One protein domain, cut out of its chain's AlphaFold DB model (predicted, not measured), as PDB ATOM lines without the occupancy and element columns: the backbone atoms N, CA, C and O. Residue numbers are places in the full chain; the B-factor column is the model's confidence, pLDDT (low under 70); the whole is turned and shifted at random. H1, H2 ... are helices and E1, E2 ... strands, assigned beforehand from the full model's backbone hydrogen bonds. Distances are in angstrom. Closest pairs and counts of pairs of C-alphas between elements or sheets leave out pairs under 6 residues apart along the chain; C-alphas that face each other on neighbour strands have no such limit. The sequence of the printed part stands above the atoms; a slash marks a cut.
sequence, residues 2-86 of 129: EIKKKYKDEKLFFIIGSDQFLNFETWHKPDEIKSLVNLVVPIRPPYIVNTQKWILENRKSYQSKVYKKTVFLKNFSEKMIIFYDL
ATOM      1  N   GLU A   2     -36.926 -26.657  10.029       95.88
ATOM      2  CA  GLU A   2     -35.558 -27.213   9.959       95.88
ATOM      3  C   GLU A   2     -34.880 -27.031   8.598       95.88
ATOM      4  O   GLU A   2     -33.768 -26.515   8.537       95.88
ATOM      5  N   ILE A   3     -35.587 -27.328   7.502       95.75
ATOM      6  CA  ILE A   3     -35.067 -27.129   6.140       95.75
ATOM      7  C   ILE A   3     -34.662 -25.664   5.921       95.75
ATOM      8  O   ILE A   3     -33.566 -25.394   5.442       95.75
ATOM      9  N   LYS A   4     -35.482 -24.697   6.356       93.50
ATOM     10  CA  LYS A   4     -35.134 -23.273   6.225       93.50
ATOM     11  C   LYS A   4     -33.939 -22.867   7.091       93.50
ATOM     12  O   LYS A   4     -33.176 -22.003   6.683       93.50
ATOM     13  N   LYS A   5     -33.739 -23.504   8.252       95.75
ATOM     14  CA  LYS A   5     -32.535 -23.298   9.077       95.75
ATOM     15  C   LYS A   5     -31.274 -23.864   8.421       95.75
ATOM     16  O   LYS A   5     -30.214 -23.279   8.605       95.75
ATOM     17  N   LYS A   6     -31.388 -24.979   7.693       97.31
ATOM     18  CA  LYS A   6     -30.276 -25.600   6.957       97.31
ATOM     19  C   LYS A   6     -29.909 -24.806   5.696       97.31
ATOM     20  O   LYS A   6     -28.735 -24.679   5.387       97.31
ATOM     21  N   TYR A   7     -30.904 -24.234   5.022       96.12
ATOM     22  CA  TYR A   7     -30.755 -23.476   3.776       96.12
ATOM     23  C   TYR A   7     -31.231 -22.022   3.969       96.12
ATOM     24  O   TYR A   7     -32.263 -21.591   3.434       96.12
ATOM     25  N   LYS A   8     -30.518 -21.271   4.822       91.94
ATOM     26  CA  LYS A   8     -30.938 -19.931   5.284       91.94
ATOM     27  C   LYS A   8     -31.010 -18.904   4.162       91.94
ATOM     28  O   LYS A   8     -32.001 -18.178   4.094       91.94
ATOM     29  N   ASP A   9     -30.046 -18.921   3.256       92.88
ATOM     30  CA  ASP A   9     -29.942 -17.921   2.187       92.88
ATOM     31  C   ASP A   9     -30.618 -18.379   0.886       92.88
ATOM     32  O   ASP A   9     -30.843 -17.594  -0.030       92.88
ATOM     33  N   GLU A  10     -31.062 -19.638   0.846       95.50
ATOM     34  CA  GLU A  10     -31.696 -20.216  -0.331       95.50
ATOM     35  C   GLU A  10     -33.189 -19.901  -0.434       95.50
ATOM     36  O   GLU A  10     -33.944 -19.812   0.554       95.50
ATOM     37  N   LYS A  11     -33.648 -19.827  -1.683       95.12
ATOM     38  CA  LYS A  11     -35.072 -19.808  -2.012       95.12
ATOM     39  C   LYS A  11     -35.601 -21.236  -2.023       95.12
ATOM     40  O   LYS A  11     -35.317 -22.016  -2.921       95.12
ATOM     41  N   LEU A  12     -36.423 -21.556  -1.032       97.44
ATOM     42  CA  LEU A  12     -37.107 -22.841  -0.970       97.44
ATOM     43  C   LEU A  12     -38.377 -22.807  -1.818       97.44
ATOM     44  O   LEU A  12     -39.155 -21.856  -1.718       97.44
ATOM     45  N   PHE A  13     -38.591 -23.856  -2.607       97.75
ATOM     46  CA  PHE A  13     -39.810 -24.088  -3.373       97.75
ATOM     47  C   PHE A  13     -40.477 -25.350  -2.848       97.75
ATOM     48  O   PHE A  13     -39.895 -26.432  -2.894       97.75
ATOM     49  N   PHE A  14     -41.681 -25.201  -2.317       97.88
ATOM     50  CA  PHE A  14     -42.481 -26.310  -1.836       97.88
ATOM     51  C   PHE A  14     -43.571 -26.612  -2.856       97.88
ATOM     52  O   PHE A  14     -44.438 -25.777  -3.123       97.88
ATOM     53  N   ILE A  15     -43.471 -27.791  -3.466       97.38
ATOM     54  CA  ILE A  15     -44.376 -28.243  -4.517       97.38
ATOM     55  C   ILE A  15     -45.503 -29.034  -3.858       97.38
ATOM     56  O   ILE A  15     -45.244 -30.042  -3.203       97.38
ATOM     57  N   ILE A  16     -46.743 -28.585  -4.043       96.19
ATOM     58  CA  ILE A  16     -47.937 -29.255  -3.523       96.19
ATOM     59  C   ILE A  16     -48.979 -29.426  -4.625       96.19
ATOM     60  O   ILE A  16     -49.067 -28.610  -5.540       96.19
ATOM     61  N   GLY A  17     -49.762 -30.501  -4.544       93.44
ATOM     62  CA  GLY A  17     -50.843 -30.769  -5.490       93.44
ATOM     63  C   GLY A  17     -51.954 -29.718  -5.429       93.44
ATOM     64  O   GLY A  17     -52.127 -29.027  -4.424       93.44
ATOM     65  N   SER A  18     -52.731 -29.615  -6.509       93.12
ATOM     66  CA  SER A  18     -53.915 -28.744  -6.567       93.12
ATOM     67  C   SER A  18     -54.932 -29.062  -5.462       93.12
ATOM     68  O   SER A  18     -55.483 -28.152  -4.854       93.12
ATOM     69  N   ASP A  19     -55.137 -30.343  -5.165       92.56
ATOM     70  CA  ASP A  19     -55.996 -30.845  -4.088       92.56
ATOM     71  C   ASP A  19     -55.542 -30.377  -2.699       92.56
ATOM     72  O   ASP A  19     -56.353 -29.945  -1.878       92.56
ATOM     73  N   GLN A  20     -54.231 -30.417  -2.459       95.38
ATOM     74  CA  GLN A  20     -53.628 -29.954  -1.215       95.38
ATOM     75  C   GLN A  20     -53.718 -28.434  -1.099       95.38
ATOM     76  O   GLN A  20     -54.037 -27.920  -0.032       95.38
ATOM     77  N   PHE A  21     -53.493 -27.711  -2.201       95.94
ATOM     78  CA  PHE A  21     -53.597 -26.254  -2.223       95.94
ATOM     79  C   PHE A  21     -55.012 -25.761  -1.891       95.94
ATOM     80  O   PHE A  21     -55.162 -24.826  -1.110       95.94
ATOM     81  N   LEU A  22     -56.052 -26.411  -2.429       94.31
ATOM     82  CA  LEU A  22     -57.453 -26.067  -2.138       94.31
ATOM     83  C   LEU A  22     -57.797 -26.153  -0.643       94.31
ATOM     84  O   LEU A  22     -58.664 -25.422  -0.175       94.31
ATOM     85  N   ASN A  23     -57.095 -27.009   0.101       95.44
ATOM     86  CA  ASN A  23     -57.256 -27.181   1.543       95.44
ATOM     87  C   ASN A  23     -56.104 -26.562   2.347       95.44
ATOM     88  O   ASN A  23     -55.997 -26.796   3.544       95.44
ATOM     89  N   PHE A  24     -55.220 -25.787   1.720       96.19
ATOM     90  CA  PHE A  24     -53.975 -25.368   2.357       96.19
ATOM     91  C   PHE A  24     -54.204 -24.497   3.596       96.19
ATOM     92  O   PHE A  24     -53.477 -24.619   4.576       96.19
ATOM     93  N   GLU A  25     -55.248 -23.666   3.600       94.44
ATOM     94  CA  GLU A  25     -55.581 -22.819   4.753       94.44
ATOM     95  C   GLU A  25     -56.052 -23.620   5.984       94.44
ATOM     96  O   GLU A  25     -56.083 -23.078   7.086       94.44
ATOM     97  N   THR A  26     -56.374 -24.914   5.844       97.19
ATOM     98  CA  THR A  26     -56.721 -25.791   6.980       97.19
ATOM     99  C   THR A  26     -55.505 -26.488   7.594       97.19
ATOM    100  O   THR A  26     -55.625 -27.151   8.625       97.19
ATOM    101  N   TRP A  27     -54.324 -26.355   6.983       97.75
ATOM    102  CA  TRP A  27     -53.103 -26.973   7.489       97.75
ATOM    103  C   TRP A  27     -52.667 -26.354   8.816       97.75
ATOM    104  O   TRP A  27     -53.061 -25.254   9.198       97.75
ATOM    105  N   HIS A  28     -51.785 -27.042   9.534       97.31
ATOM    106  CA  HIS A  28     -51.186 -26.469  10.730       97.31
ATOM    107  C   HIS A  28     -50.283 -25.275  10.368       97.31
ATOM    108  O   HIS A  28     -49.226 -25.454   9.765       97.31
ATOM    109  N   LYS A  29     -50.676 -24.067  10.795       97.06
ATOM    110  CA  LYS A  29     -49.930 -22.800  10.619       97.06
ATOM    111  C   LYS A  29     -49.602 -22.472   9.147       97.06
ATOM    112  O   LYS A  29     -48.426 -22.330   8.794       97.06
ATOM    113  N   PRO A  30     -50.616 -22.282   8.287       96.38
ATOM    114  CA  PRO A  30     -50.415 -22.082   6.852       96.38
ATOM    115  C   PRO A  30     -49.664 -20.779   6.544       96.38
ATOM    116  O   PRO A  30     -48.816 -20.746   5.651       96.38
ATOM    117  N   ASP A  31     -49.897 -19.713   7.314       94.50
ATOM    118  CA  ASP A  31     -49.186 -18.437   7.160       94.50
ATOM    119  C   ASP A  31     -47.698 -18.548   7.493       94.50
ATOM    120  O   ASP A  31     -46.849 -17.968   6.812       94.50
ATOM    121  N   GLU A  32     -47.361 -19.362   8.494       96.00
ATOM    122  CA  GLU A  32     -45.970 -19.640   8.828       96.00
ATOM    123  C   GLU A  32     -45.282 -20.367   7.665       96.00
ATOM    124  O   GLU A  32     -44.190 -19.975   7.252       96.00
ATOM    125  N   ILE A  33     -45.944 -21.357   7.060       96.31
ATOM    126  CA  ILE A  33     -45.441 -22.039   5.860       96.31
ATOM    127  C   ILE A  33     -45.240 -21.030   4.716       96.31
ATOM    128  O   ILE A  33     -44.137 -20.964   4.168       96.31
ATOM    129  N   LYS A  34     -46.243 -20.189   4.413       94.62
ATOM    130  CA  LYS A  34     -46.170 -19.133   3.376       94.62
ATOM    131  C   LYS A  34     -45.010 -18.155   3.613       94.62
ATOM    132  O   LYS A  34     -44.408 -17.673   2.658       94.62
ATOM    133  N   SER A  35     -44.642 -17.897   4.870       94.50
ATOM    134  CA  SER A  35     -43.487 -17.051   5.213       94.50
ATOM    135  C   SER A  35     -42.125 -17.737   5.027       94.50
ATOM    136  O   SER A  35     -41.101 -17.066   4.884       94.50
ATOM    137  N   LEU A  36     -42.076 -19.071   5.005       95.81
ATOM    138  CA  LEU A  36     -40.827 -19.834   4.943       95.81
ATOM    139  C   LEU A  36     -40.437 -20.198   3.506       95.81
ATOM    140  O   LEU A  36     -39.250 -20.161   3.167       95.81
ATOM    141  N   VAL A  37     -41.410 -20.499   2.647       97.19
ATOM    142  CA  VAL A  37     -41.186 -21.080   1.311       97.19
ATOM    143  C   VAL A  37     -41.940 -20.323   0.219       97.19
ATOM    144  O   VAL A  37     -42.861 -19.565   0.497       97.19
ATOM    145  N   ASN A  38     -41.540 -20.528  -1.032       98.00
ATOM    146  CA  ASN A  38     -42.373 -20.234  -2.193       98.00
ATOM    147  C   ASN A  38     -43.222 -21.472  -2.492       98.00
ATOM    148  O   ASN A  38     -42.690 -22.583  -2.485       98.00
ATOM    149  N   LEU A  39     -44.511 -21.302  -2.764       98.00
ATOM    150  CA  LEU A  39     -45.395 -22.405  -3.131       98.00
ATOM    151  C   LEU A  39     -45.414 -22.583  -4.647       98.00
ATOM    152  O   LEU A  39     -45.540 -21.614  -5.395       98.00
ATOM    153  N   VAL A  40     -45.325 -23.831  -5.094       97.75
ATOM    154  CA  VAL A  40     -45.550 -24.220  -6.488       97.75
ATOM    155  C   VAL A  40     -46.725 -25.181  -6.510       97.75
ATOM    156  O   VAL A  40     -46.706 -26.207  -5.835       97.75
ATOM    157  N   VAL A  41     -47.744 -24.836  -7.285       96.81
ATOM    158  CA  VAL A  41     -49.009 -25.561  -7.365       96.81
ATOM    159  C   VAL A  41     -49.220 -25.983  -8.816       96.81
ATOM    160  O   VAL A  41     -49.723 -25.194  -9.625       96.81
ATOM    161  N   PRO A  42     -48.807 -27.207  -9.188       94.25
ATOM    162  CA  PRO A  42     -49.129 -27.765 -10.487       94.25
ATOM    163  C   PRO A  42     -50.643 -27.962 -10.609       94.25
ATOM    164  O   PRO A  42     -51.258 -28.624  -9.765       94.25
ATOM    165  N   ILE A  43     -51.244 -27.390 -11.652       90.75
ATOM    166  CA  ILE A  43     -52.676 -27.505 -11.929       90.75
ATOM    167  C   ILE A  43     -52.960 -28.889 -12.497       90.75
ATOM    168  O   ILE A  43     -52.480 -29.246 -13.576       90.75
ATOM    169  N   ARG A  44     -53.740 -29.676 -11.755       86.31
ATOM    170  CA  ARG A  44     -54.014 -31.074 -12.078       86.31
ATOM    171  C   ARG A  44     -55.517 -31.377 -11.983       86.31
ATOM    172  O   ARG A  44     -56.069 -31.271 -10.889       86.31
ATOM    173  N   PRO A  45     -56.162 -31.822 -13.077       82.62
ATOM    174  CA  PRO A  45     -57.514 -32.374 -13.023       82.62
ATOM    175  C   PRO A  45     -57.618 -33.571 -12.055       82.62
ATOM    176  O   PRO A  45     -56.629 -34.281 -11.858       82.62
ATOM    177  N   PRO A  46     -58.789 -33.807 -11.441       85.94
ATOM    178  CA  PRO A  46     -60.032 -33.039 -11.570       85.94
ATOM    179  C   PRO A  46     -60.071 -31.775 -10.689       85.94
ATOM    180  O   PRO A  46     -61.087 -31.088 -10.639       85.94
ATOM    181  N   TYR A  47     -58.987 -31.449  -9.980       86.94
ATOM    182  CA  TYR A  47     -58.956 -30.337  -9.033       86.94
ATOM    183  C   TYR A  47     -58.832 -28.997  -9.760       86.94
ATOM    184  O   TYR A  47     -57.792 -28.648 -10.322       86.94
ATOM    185  N   ILE A  48     -59.920 -28.230  -9.739       84.56
ATOM    186  CA  ILE A  48     -59.993 -26.921 -10.383       84.56
ATOM    187  C   ILE A  48     -59.543 -25.854  -9.389       84.56
ATOM    188  O   ILE A  48     -60.260 -25.516  -8.450       84.56
ATOM    189  N   VAL A  49     -58.373 -25.269  -9.631       88.69
ATOM    190  CA  VAL A  49     -57.955 -24.042  -8.946       88.69
ATOM    191  C   VAL A  49     -58.393 -22.852  -9.792       88.69
ATOM    192  O   VAL A  49     -57.836 -22.598 -10.860       88.69
ATOM    193  N   ASN A  50     -59.394 -22.102  -9.324       90.75
ATOM    194  CA  ASN A  50     -59.811 -20.866  -9.984       90.75
ATOM    195  C   ASN A  50     -58.809 -19.743  -9.670       90.75
ATOM    196  O   ASN A  50     -58.988 -18.959  -8.737       90.75
ATOM    197  N   THR A  51     -57.731 -19.689 -10.452       90.12
ATOM    198  CA  THR A  51     -56.628 -18.737 -10.263       90.12
ATOM    199  C   THR A  51     -57.084 -17.287 -10.395       90.12
ATOM    200  O   THR A  51     -56.631 -16.441  -9.630       90.12
ATOM    201  N   GLN A  52     -58.017 -16.991 -11.305       90.56
ATOM    202  CA  GLN A  52     -58.556 -15.641 -11.490       90.56
ATOM    203  C   GLN A  52     -59.328 -15.165 -10.255       90.56
ATOM    204  O   GLN A  52     -59.080 -14.064  -9.764       90.56
ATOM    205  N   LYS A  53     -60.220 -16.009  -9.719       92.56
ATOM    206  CA  LYS A  53     -60.945 -15.722  -8.475       92.56
ATOM    207  C   LYS A  53     -59.970 -15.507  -7.318       92.56
ATOM    208  O   LYS A  53     -60.071 -14.500  -6.627       92.56
ATOM    209  N   TRP A  54     -58.984 -16.394  -7.174       91.44
ATOM    210  CA  TRP A  54     -57.981 -16.281  -6.117       91.44
ATOM    211  C   TRP A  54     -57.208 -14.959  -6.205       91.44
ATOM    212  O   TRP A  54     -57.044 -14.274  -5.196       91.44
ATOM    213  N   ILE A  55     -56.773 -14.562  -7.410       92.00
ATOM    214  CA  ILE A  55     -56.111 -13.270  -7.649       92.00
ATOM    215  C   ILE A  55     -57.013 -12.119  -7.214       92.00
ATOM    216  O   ILE A  55     -56.547 -11.213  -6.527       92.00
ATOM    217  N   LEU A  56     -58.289 -12.145  -7.600       93.38
ATOM    218  CA  LEU A  56     -59.226 -11.073  -7.283       93.38
ATOM    219  C   LEU A  56     -59.413 -10.908  -5.769       93.38
ATOM    220  O   LEU A  56     -59.375  -9.782  -5.269       93.38
ATOM    221  N   GLU A  57     -59.562 -12.023  -5.054       93.62
ATOM    222  CA  GLU A  57     -59.724 -12.070  -3.597       93.62
ATOM    223  C   GLU A  57     -58.453 -11.621  -2.857       93.62
ATOM    224  O   GLU A  57     -58.536 -10.986  -1.808       93.62
ATOM    225  N   ASN A  58     -57.273 -11.870  -3.435       92.56
ATOM    226  CA  ASN A  58     -55.978 -11.629  -2.796       92.56
ATOM    227  C   ASN A  58     -55.187 -10.446  -3.387       92.56
ATOM    228  O   ASN A  58     -54.031 -10.226  -3.017       92.56
ATOM    229  N   ARG A  59     -55.797  -9.638  -4.264       91.50
ATOM    230  CA  ARG A  59     -55.130  -8.553  -5.019       91.50
ATOM    231  C   ARG A  59     -54.452  -7.482  -4.162       91.50
ATOM    232  O   ARG A  59     -53.576  -6.778  -4.645       91.50
ATOM    233  N   LYS A  60     -54.882  -7.324  -2.906       94.44
ATOM    234  CA  LYS A  60     -54.268  -6.382  -1.956       94.44
ATOM    235  C   LYS A  60     -52.941  -6.899  -1.402       94.44
ATOM    236  O   LYS A  60     -52.111  -6.097  -0.997       94.44
ATOM    237  N   SER A  61     -52.764  -8.218  -1.376       93.56
ATOM    238  CA  SER A  61     -51.629  -8.896  -0.744       93.56
ATOM    239  C   SER A  61     -50.621  -9.432  -1.757       93.56
ATOM    240  O   SER A  61     -49.480  -9.702  -1.390       93.56
ATOM    241  N   TYR A  62     -51.035  -9.599  -3.017       95.69
ATOM    242  CA  TYR A  62     -50.213 -10.180  -4.073       95.69
ATOM    243  C   TYR A  62     -50.272  -9.362  -5.361       95.69
ATOM    244  O   TYR A  62     -51.348  -9.044  -5.868       95.69
ATOM    245  N   GLN A  63     -49.101  -9.124  -5.945       95.94
ATOM    246  CA  GLN A  63     -48.965  -8.708  -7.335       95.94
ATOM    247  C   GLN A  63     -48.959  -9.947  -8.233       95.94
ATOM    248  O   GLN A  63     -48.261 -10.919  -7.942       95.94
ATOM    249  N   SER A  64     -49.715  -9.908  -9.333       95.94
ATOM    250  CA  SER A  64     -49.797 -11.019 -10.285       95.94
ATOM    251  C   SER A  64     -49.056 -10.728 -11.590       95.94
ATOM    252  O   SER A  64     -49.059  -9.603 -12.090       95.94
ATOM    253  N   LYS A  65     -48.426 -11.762 -12.154       96.12
ATOM    254  CA  LYS A  65     -47.859 -11.770 -13.505       96.12
ATOM    255  C   LYS A  65     -48.165 -13.103 -14.173       96.12
ATOM    256  O   LYS A  65     -47.955 -14.158 -13.579       96.12
ATOM    257  N   VAL A  66     -48.625 -13.060 -15.415       94.50
ATOM    258  CA  VAL A  66     -48.898 -14.258 -16.216       94.50
ATOM    259  C   VAL A  66     -47.824 -14.394 -17.288       94.50
ATOM    260  O   VAL A  66     -47.473 -13.420 -17.953       94.50
ATOM    261  N   TYR A  67     -47.288 -15.600 -17.449       93.75
ATOM    262  CA  TYR A  67     -46.390 -15.948 -18.544       93.75
ATOM    263  C   TYR A  67     -46.730 -17.348 -19.043       93.75
ATOM    264  O   TYR A  67     -46.659 -18.317 -18.285       93.75
ATOM    265  N   LYS A  68     -47.103 -17.456 -20.323       91.56
ATOM    266  CA  LYS A  68     -47.633 -18.694 -20.915       91.56
ATOM    267  C   LYS A  68     -48.753 -19.274 -20.030       91.56
ATOM    268  O   LYS A  68     -49.687 -18.561 -19.682       91.56
ATOM    269  N   LYS A  69     -48.644 -20.546 -19.644       89.81
ATOM    270  CA  LYS A  69     -49.597 -21.273 -18.795       89.81
ATOM    271  C   LYS A  69     -49.251 -21.195 -17.299       89.81
ATOM    272  O   LYS A  69     -49.575 -22.089 -16.522       89.81
ATOM    273  N   THR A  70     -48.520 -20.161 -16.886       94.12
ATOM    274  CA  THR A  70     -48.038 -20.005 -15.511       94.12
ATOM    275  C   THR A  70     -48.455 -18.658 -14.946       94.12
ATOM    276  O   THR A  70     -48.260 -17.617 -15.577       94.12
ATOM    277  N   VAL A  71     -49.007 -18.679 -13.736       96.25
ATOM    278  CA  VAL A  71     -49.367 -17.481 -12.978       96.25
ATOM    279  C   VAL A  71     -48.423 -17.365 -11.789       96.25
ATOM    280  O   VAL A  71     -48.337 -18.271 -10.965       96.25
ATOM    281  N   PHE A  72     -47.735 -16.235 -11.698       97.31
ATOM    282  CA  PHE A  72     -46.827 -15.893 -10.612       97.31
ATOM    283  C   PHE A  72     -47.486 -14.844  -9.731       97.31
ATOM    284  O   PHE A  72     -47.847 -13.770 -10.215       97.31
ATOM    285  N   LEU A  73     -47.623 -15.144  -8.445       96.69
ATOM    286  CA  LEU A  73     -48.199 -14.254  -7.445       96.69
ATOM    287  C   LEU A  73     -47.135 -13.966  -6.406       96.69
ATOM    288  O   LEU A  73     -46.621 -14.897  -5.798       96.69
ATOM    289  N   LYS A  74     -46.796 -12.698  -6.208       97.00
ATOM    290  CA  LYS A  74     -45.712 -12.280  -5.321       97.00
ATOM    291  C   LYS A  74     -46.242 -11.333  -4.256       97.00
ATOM    292  O   LYS A  74     -46.903 -10.353  -4.596       97.00
ATOM    293  N   ASN A  75     -45.972 -11.629  -2.989       95.25
ATOM    294  CA  ASN A  75     -46.349 -10.753  -1.881       95.25
ATOM    295  C   ASN A  75     -45.251  -9.728  -1.547       95.25
ATOM    296  O   ASN A  75     -44.147  -9.774  -2.092       95.25
ATOM    297  N   PHE A  76     -45.557  -8.818  -0.618       93.69
ATOM    298  CA  PHE A  76     -44.648  -7.752  -0.172       93.69
ATOM    299  C   PHE A  76     -43.356  -8.252   0.490       93.69
ATOM    300  O   PHE A  76     -42.360  -7.539   0.499       93.69
ATOM    301  N   SER A  77     -43.354  -9.482   1.008       93.25
ATOM    302  CA  SER A  77     -42.173 -10.132   1.592       93.25
ATOM    303  C   SER A  77     -41.400 -10.968   0.568       93.25
ATOM    304  O   SER A  77     -40.649 -11.869   0.944       93.25
ATOM    305  N   GLU A  78     -41.612 -10.713  -0.726       93.94
ATOM    306  CA  GLU A  78     -40.937 -11.370  -1.848       93.94
ATOM    307  C   GLU A  78     -41.220 -12.882  -1.980       93.94
ATOM    308  O   GLU A  78     -40.566 -13.572  -2.768       93.94
ATOM    309  N   LYS A  79     -42.212 -13.413  -1.252       96.19
ATOM    310  CA  LYS A  79     -42.642 -14.814  -1.360       96.19
ATOM    311  C   LYS A  79     -43.631 -14.998  -2.491       96.19
ATOM    312  O   LYS A  79     -44.485 -14.144  -2.738       96.19
ATOM    313  N   MET A  80     -43.508 -16.140  -3.158       96.94
ATOM    314  CA  MET A  80     -44.291 -16.455  -4.342       96.94
ATOM    315  C   MET A  80     -45.262 -17.611  -4.122       96.94
ATOM    316  O   MET A  80     -44.935 -18.589  -3.451       96.94
ATOM    317  N   ILE A  81     -46.416 -17.522  -4.778       97.06
ATOM    318  CA  ILE A  81     -47.280 -18.651  -5.121       97.06
ATOM    319  C   ILE A  81     -47.283 -18.752  -6.646       97.06
ATOM    320  O   ILE A  81     -47.562 -17.774  -7.343       97.06
ATOM    321  N   ILE A  82     -46.923 -19.921  -7.166       97.38
ATOM    322  CA  ILE A  82     -46.779 -20.176  -8.598       97.38
ATOM    323  C   ILE A  82     -47.800 -21.236  -8.993       97.38
ATOM    324  O   ILE A  82     -47.635 -22.405  -8.653       97.38
ATOM    325  N   PHE A  83     -48.832 -20.841  -9.733       96.69
ATOM    326  CA  PHE A  83     -49.747 -21.789 -10.361       96.69
ATOM    327  C   PHE A  83     -49.183 -22.196 -11.716       96.69
ATOM    328  O   PHE A  83     -49.009 -21.348 -12.594       96.69
ATOM    329  N   TYR A  84     -48.894 -23.485 -11.879       94.50
ATOM    330  CA  TYR A  84     -48.252 -24.016 -13.076       94.50
ATOM    331  C   TYR A  84     -49.155 -25.029 -13.776       94.50
ATOM    332  O   TYR A  84     -49.333 -26.143 -13.291       94.50
ATOM    333  N   ASP A  85     -49.736 -24.664 -14.916       90.75
ATOM    334  CA  ASP A  85     -50.520 -25.606 -15.714       90.75
ATOM    335  C   ASP A  85     -49.595 -26.441 -16.612       90.75
ATOM    336  O   ASP A  85     -48.993 -25.943 -17.567       90.75
ATOM    337  N   LEU A  86     -49.444 -27.717 -16.235       86.12
ATOM    338  CA  LEU A  86     -48.527 -28.674 -16.852       86.12
ATOM    339  C   LEU A  86     -48.890 -28.924 -18.320       86.12
ATOM    340  O   LEU A  86     -50.049 -29.171 -18.653       86.12
TER     341      LEU A  86
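AT A GLANCE: This is residues 2 to 86 of the 129 residues of an uncharacterized protein of Candidatus Dadabacteria bacterium (UniProt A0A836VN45). A single twisted sheet of five strands has three short helices, H2, H3 and H4, over one face, while no named helix covers the other face. A fourth small helix, H1, lies off the sheet at one end of the model, and residues 25 to 32, of which 30 to 32 belong to H3, stick out. The printed part has 85 residues, with four named helices and five named strands in the order H1 E1 H2 H3 E2 H4 E3 E4 E5. The mixed sheet runs E1 E2 E5 E4 E3, and the class is mixed, helices and strands. The whole is compact, with a radius of gyration of the C-alphas of 12.8 A and spans of 34 by 25 by 23 A.

HOW THE PARTS SIT: H1, residues 2 to 6, is not on the sheet. E1, residues 13 to 15, is an edge strand, parallel to E2, residues 38 to 43, with N 14 and O 38 2.8 A apart. Between them come H2, residues 18 to 22, and H3, residues 30 to 36, in a strand-helix-strand unit, two parallel neighbour strands joined through helices, with a right-handed crossover. H2 is on the sheet at a height of 8.4 A, only just over E2, where 3 of its 5 C-alphas fall; the closest C-alphas, Ser 18 and Ile 43, are 5.6 A apart. H3, on the same face at a height of 9.4 A, lies over E5, residues 80 to 85, slantwise to it at 37 degrees on the local plane. H1 and H3 are close but not clearly touching, their closest C-alphas, Lys 4 and Leu 36, 6.8 A apart. H4, residues 51 to 58, is on the same face at a height of 8.8 A, over E4, residues 70 to 75, and along it at 7 degrees on the local plane. E2, H4 and E3, residues 62 to 67, form a split strand-helix-strand unit, with E5 and E4 between its strands and a right-handed crossover. E3, E4 and E5 form a meander, each strand the antiparallel neighbour of the one before, in two hairpins; N 65 and O 72 are 2.9 A apart, and N 81 and O 73 2.8 A. E2 and E5 are parallel, with N 41 and O 82 2.8 A apart. In H1, H2, H3 and H4 every O i to N i+4 pair is within hydrogen-bond range.

IN THESE COORDINATES: H1 begins at C-alpha 2, (-35.558, -27.213, 9.959). H1, E1 and H2 each measure 6.3 A from first to last C-alpha, H3 10.0 A and H4 10.3 A. E2 and E5 measure 15.9 A, E3 16.0 A and E4 16.6 A. E5 ends at C-alpha 85, (-50.520, -25.606, -15.714).

THE WHOLE: The two C-alphas farthest apart, those of Asp 9 and Pro 46, are 36.4 A apart. The printed part has no cut and no long link. Its mean pLDDT is 94.2, and no printed residue is under 70.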